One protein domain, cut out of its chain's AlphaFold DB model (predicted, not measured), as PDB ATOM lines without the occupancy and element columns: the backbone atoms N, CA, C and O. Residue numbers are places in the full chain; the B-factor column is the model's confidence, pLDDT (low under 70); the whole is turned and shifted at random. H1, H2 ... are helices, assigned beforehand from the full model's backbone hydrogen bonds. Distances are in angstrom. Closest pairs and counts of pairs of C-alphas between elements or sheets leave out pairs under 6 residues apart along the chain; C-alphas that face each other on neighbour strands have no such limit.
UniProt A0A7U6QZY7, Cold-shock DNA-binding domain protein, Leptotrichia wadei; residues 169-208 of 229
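Overview. This is residues 169 to 208 of the 229 residues of the protein "Cold-shock DNA-binding domain protein" of Leptotrichia wadei (UniProt A0A7U6QZY7). Two helices make a narrow, flat V: the long H1 runs to a tight link, and the shorter H2 folds back from it with a gap between the two arms. The arms come closest near the link, and residues 169 to 182 of H1 stick out free. The printed part has 40 residues, with two named helices, H1 then H2, and no named strand; its class is all helix. The whole is loose, with a radius of gyration of the C-alphas of 11.8 A, and spans 36 by 22 by 7 A.

Along the chain. Find C-alpha 169 at (1.864, -24.794, -16.826); from there H1, residues 169 to 189, runs 30.2 A to C-alpha 189 at (24.462, -43.955, -22.660). Go on through residues 190 to 192 and you reach H2, residues 193 to 206, which runs 20.2 A and ends at C-alpha 206 at (6.161, -45.284, -15.699).

Arrangement. Look first along the backbones of H1 and H2: in both, every O i to N i+4 pair is within hydrogen-bond range. Then compare the helices: they run opposite ways at a shallow tilt of 20 degrees, with their centres 16.3 A apart. They are close but not clearly touching, with 1 pair of C-alphas within 8 A; the closest are those of Leu 187 and Phe 196, 7.5 A apart.

Size, cuts and confidence. Look for the two C-alphas farthest apart at Asn 170 and Glu 194, 36.0 A from each other. The printed part has no cut, and the link from H1 to H2 is tight. In the B-factor column the mean pLDDT of the printed part of this model is 78.4; residues 169 to 173, 175 and 208 are under 70.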
ATOM      1  N   ASN A 169       1.035 -24.876 -15.632       49.78
ATOM      2  CA  ASN A 169       1.864 -24.794 -16.826       49.78
ATOM      3  C   ASN A 169       3.360 -24.494 -16.597       49.78
ATOM      4  O   ASN A 169       4.150 -25.254 -17.130       49.78
ATOM      5  N   ASN A 170       3.797 -23.499 -15.804       57.03
ATOM      6  CA  ASN A 170       5.250 -23.203 -15.698       57.03
ATOM      7  C   ASN A 170       6.032 -24.234 -14.859       57.03
ATOM      8  O   ASN A 170       7.173 -24.570 -15.182       57.03
ATOM      9  N   LEU A 171       5.437 -24.748 -13.776       56.91
ATOM     10  CA  LEU A 171       6.048 -25.818 -12.976       56.91
ATOM     11  C   LEU A 171       5.996 -27.147 -13.733       56.91
ATOM     12  O   LEU A 171       6.969 -27.899 -13.709       56.91
ATOM     13  N   ILE A 172       4.887 -27.406 -14.431       63.78
ATOM     14  CA  ILE A 172       4.735 -28.555 -15.322       63.78
ATOM     15  C   ILE A 172       5.796 -28.489 -16.417       63.78
ATOM     16  O   ILE A 172       6.543 -29.440 -16.557       63.78
ATOM     17  N   GLU A 173       5.957 -27.365 -17.112       67.00
ATOM     18  CA  GLU A 173       6.942 -27.204 -18.186       67.00
ATOM     19  C   GLU A 173       8.378 -27.385 -17.683       67.00
ATOM     20  O   GLU A 173       9.158 -28.119 -18.290       67.00
ATOM     21  N   LYS A 174       8.729 -26.790 -16.535       71.94
ATOM     22  CA  LYS A 174      10.052 -26.986 -15.927       71.94
ATOM     23  C   LYS A 174      10.297 -28.451 -15.563       71.94
ATOM     24  O   LYS A 174      11.335 -28.999 -15.925       71.94
ATOM     25  N   THR A 175       9.336 -29.089 -14.899       69.44
ATOM     26  CA  THR A 175       9.437 -30.499 -14.493       69.44
ATOM     27  C   THR A 175       9.480 -31.416 -15.716       69.44
ATOM     28  O   THR A 175      10.278 -32.346 -15.765       69.44
ATOM     29  N   SER A 176       8.686 -31.130 -16.752       74.06
ATOM     30  CA  SER A 176       8.699 -31.849 -18.027       74.06
ATOM     31  C   SER A 176      10.056 -31.739 -18.713       74.06
ATOM     32  O   SER A 176      10.581 -32.749 -19.171       74.06
ATOM     33  N   ASN A 177      10.660 -30.549 -18.743       74.38
ATOM     34  CA  ASN A 177      11.987 -30.353 -19.323       74.38
ATOM     35  C   ASN A 177      13.077 -31.100 -18.538       74.38
ATOM     36  O   ASN A 177      13.970 -31.687 -19.145       74.38
ATOM     37  N   GLU A 178      12.996 -31.131 -17.206       78.00
ATOM     38  CA  GLU A 178      13.910 -31.911 -16.361       78.00
ATOM     39  C   GLU A 178      13.768 -33.420 -16.612       78.00
ATOM     40  O   GLU A 178      14.775 -34.095 -16.838       78.00
ATOM     41  N   ILE A 179      12.534 -33.936 -16.678       81.06
ATOM     42  CA  ILE A 179      12.253 -35.341 -17.012       81.06
ATOM     43  C   ILE A 179      12.808 -35.681 -18.401       81.06
ATOM     44  O   ILE A 179      13.547 -36.652 -18.545       81.06
ATOM     45  N   ILE A 180      12.512 -34.869 -19.422       84.69
ATOM     46  CA  ILE A 180      12.990 -35.092 -20.796       84.69
ATOM     47  C   ILE A 180      14.523 -35.115 -20.848       84.69
ATOM     48  O   ILE A 180      15.096 -35.954 -21.541       84.69
ATOM     49  N   ASN A 181      15.201 -34.226 -20.119       81.44
ATOM     50  CA  ASN A 181      16.663 -34.178 -20.101       81.44
ATOM     51  C   ASN A 181      17.288 -35.416 -19.443       81.44
ATOM     52  O   ASN A 181      18.303 -35.914 -19.936       81.44
ATOM     53  N   VAL A 182      16.680 -35.940 -18.374       85.69
ATOM     54  CA  VAL A 182      17.124 -37.201 -17.754       85.69
ATOM     55  C   VAL A 182      16.941 -38.363 -18.729       85.69
ATOM     56  O   VAL A 182      17.861 -39.155 -18.916       85.69
ATOM     57  N   LEU A 183      15.792 -38.430 -19.412       86.81
ATOM     58  CA  LEU A 183      15.523 -39.488 -20.387       86.81
ATOM     59  C   LEU A 183      16.513 -39.467 -21.561       86.81
ATOM     60  O   LEU A 183      17.003 -40.515 -21.974       86.81
ATOM     61  N   LYS A 184      16.843 -38.276 -22.074       83.75
ATOM     62  CA  LYS A 184      17.832 -38.108 -23.151       83.75
ATOM     63  C   LYS A 184      19.231 -38.544 -22.724       83.75
ATOM     64  O   LYS A 184      19.859 -39.304 -23.445       83.75
ATOM     65  N   THR A 185      19.680 -38.108 -21.545       87.56
ATOM     66  CA  THR A 185      21.003 -38.479 -21.014       87.56
ATOM     67  C   THR A 185      21.146 -39.996 -20.908       87.56
ATOM     68  O   THR A 185      22.125 -40.558 -21.384       87.56
ATOM     69  N   ASN A 186      20.140 -40.671 -20.349       87.38
ATOM     70  CA  ASN A 186      20.165 -42.126 -20.215       87.38
ATOM     71  C   ASN A 186      20.145 -42.824 -21.581       87.38
ATOM     72  O   ASN A 186      20.820 -43.833 -21.757       87.38
ATOM     73  N   LEU A 187      19.393 -42.292 -22.550       87.50
ATOM     74  CA  LEU A 187      19.341 -42.840 -23.903       87.50
ATOM     75  C   LEU A 187      20.703 -42.758 -24.610       87.50
ATOM     76  O   LEU A 187      21.106 -43.728 -25.249       87.50
ATOM     77  N   ASP A 188      21.421 -41.644 -24.459       87.44
ATOM     78  CA  ASP A 188      22.754 -41.440 -25.046       87.44
ATOM     79  C   ASP A 188      23.801 -42.434 -24.501       87.44
ATOM     80  O   ASP A 188      24.797 -42.740 -25.165       87.44
ATOM     81  N   GLU A 189      23.583 -42.969 -23.297       87.69
ATOM     82  CA  GLU A 189      24.462 -43.955 -22.660       87.69
ATOM     83  C   GLU A 189      24.183 -45.403 -23.111       87.69
ATOM     84  O   GLU A 189      25.043 -46.280 -22.948       87.69
ATOM     85  N   ILE A 190      23.026 -45.673 -23.726       90.12
ATOM     86  CA  ILE A 190      22.631 -47.014 -24.168       90.12
ATOM     87  C   ILE A 190      23.260 -47.340 -25.526       90.12
ATOM     88  O   ILE A 190      22.976 -46.721 -26.547       90.12
ATOM     89  N   LYS A 191      24.099 -48.382 -25.554       89.44
ATOM     90  CA  LYS A 191      24.849 -48.805 -26.757       89.44
ATOM     91  C   LYS A 191      24.370 -50.118 -27.377       89.44
ATOM     92  O   LYS A 191      24.917 -50.544 -28.392       89.44
ATOM     93  N   LYS A 192      23.400 -50.790 -26.754       88.81
ATOM     94  CA  LYS A 192      22.894 -52.107 -27.165       88.81
ATOM     95  C   LYS A 192      21.387 -52.060 -27.397       88.81
ATOM     96  O   LYS A 192      20.675 -51.448 -26.607       88.81
ATOM     97  N   GLY A 193      20.920 -52.757 -28.435       78.06
ATOM     98  CA  GLY A 193      19.498 -52.809 -28.802       78.06
ATOM     99  C   GLY A 193      18.608 -53.406 -27.709       78.06
ATOM    100  O   GLY A 193      17.604 -52.805 -27.355       78.06
ATOM    101  N   GLU A 194      19.028 -54.517 -27.097       79.69
ATOM    102  CA  GLU A 194      18.303 -55.172 -25.992       79.69
ATOM    103  C   GLU A 194      18.073 -54.231 -24.791       79.69
ATOM    104  O   GLU A 194      16.972 -54.121 -24.265       79.69
ATOM    105  N   THR A 195      19.090 -53.448 -24.416       79.50
ATOM    106  CA  THR A 195      19.004 -52.477 -23.314       79.50
ATOM    107  C   THR A 195      18.143 -51.263 -23.671       79.50
ATOM    108  O   THR A 195      17.528 -50.664 -22.791       79.50
ATOM    109  N   PHE A 196      18.085 -50.891 -24.952       85.81
ATOM    110  CA  PHE A 196      17.200 -49.831 -25.433       85.81
ATOM    111  C   PHE A 196      15.730 -50.253 -25.334       85.81
ATOM    112  O   PHE A 196      14.908 -49.471 -24.859       85.81
ATOM    113  N   GLU A 197      15.406 -51.493 -25.712       79.19
ATOM    114  CA  GLU A 197      14.046 -52.034 -25.613       79.19
ATOM    115  C   GLU A 197      13.550 -52.083 -24.160       79.19
ATOM    116  O   GLU A 197      12.467 -51.565 -23.868       79.19
ATOM    117  N   ASP A 198      14.367 -52.601 -23.237       79.62
ATOM    118  CA  ASP A 198      14.048 -52.636 -21.802       79.62
ATOM    119  C   ASP A 198      13.844 -51.228 -21.225       79.62
ATOM    120  O   ASP A 198      12.912 -50.974 -20.452       79.62
ATOM    121  N   TYR A 199      14.696 -50.281 -21.629       85.69
ATOM    122  CA  TYR A 199      14.602 -48.892 -21.201       85.69
ATOM    123  C   TYR A 199      13.316 -48.222 -21.704       85.69
ATOM    124  O   TYR A 199      12.608 -47.574 -20.929       85.69
ATOM    125  N   CYS A 200      12.960 -48.420 -22.975       82.25
ATOM    126  CA  CYS A 200      11.702 -47.927 -23.533       82.25
ATOM    127  C   CYS A 200      10.485 -48.521 -22.816       82.25
ATOM    128  O   CYS A 200       9.560 -47.778 -22.480       82.25
ATOM    129  N   ALA A 201      10.490 -49.826 -22.533       79.44
ATOM    130  CA  ALA A 201       9.406 -50.486 -21.810       79.44
ATOM    131  C   ALA A 201       9.225 -49.909 -20.396       79.44
ATOM    132  O   ALA A 201       8.098 -49.629 -19.978       79.44
ATOM    133  N   LEU A 202      10.324 -49.660 -19.676       82.25
ATOM    134  CA  LEU A 202      10.302 -49.041 -18.350       82.25
ATOM    135  C   LEU A 202       9.714 -47.624 -18.388       82.25
ATOM    136  O   LEU A 202       8.823 -47.306 -17.599       82.25
ATOM    137  N   VAL A 203      10.187 -46.777 -19.307       84.00
ATOM    138  CA  VAL A 203       9.723 -45.385 -19.437       84.00
ATOM    139  C   VAL A 203       8.233 -45.335 -19.776       84.00
ATOM    140  O   VAL A 203       7.488 -44.583 -19.153       84.00
ATOM    141  N   LEU A 204       7.776 -46.162 -20.717       79.06
ATOM    142  CA  LEU A 204       6.370 -46.218 -21.120       79.06
ATOM    143  C   LEU A 204       5.461 -46.721 -19.987       79.06
ATOM    144  O   LEU A 204       4.404 -46.131 -19.755       79.06
ATOM    145  N   ASN A 205       5.904 -47.724 -19.223       74.69
ATOM    146  CA  ASN A 205       5.188 -48.199 -18.037       74.69
ATOM    147  C   ASN A 205       5.075 -47.116 -16.952       74.69
ATOM    148  O   ASN A 205       4.000 -46.922 -16.384       74.69
ATOM    149  N   LEU A 206       6.157 -46.380 -16.679       74.81
ATOM    150  CA  LEU A 206       6.161 -45.284 -15.699       74.81
ATOM    151  C   LEU A 206       5.266 -44.111 -16.120       74.81
ATOM    152  O   LEU A 206       4.668 -43.460 -15.266       74.81
ATOM    153  N   LEU A 207       5.134 -43.864 -17.425       74.12
ATOM    154  CA  LEU A 207       4.215 -42.864 -17.979       74.12
ATOM    155  C   LEU A 207       2.745 -43.316 -17.958       74.12
ATOM    156  O   LEU A 207       1.873 -42.581 -18.422       74.12
ATOM    157  N   GLY A 208       2.450 -44.509 -17.431       64.50
ATOM    158  CA  GLY A 208       1.095 -45.053 -17.382       64.50
ATOM    159  C   GLY A 208       0.529 -45.385 -18.762       64.50
ATOM    160  O   GLY A 208      -0.682 -45.572 -18.900       64.50
TER     161      GLY A 208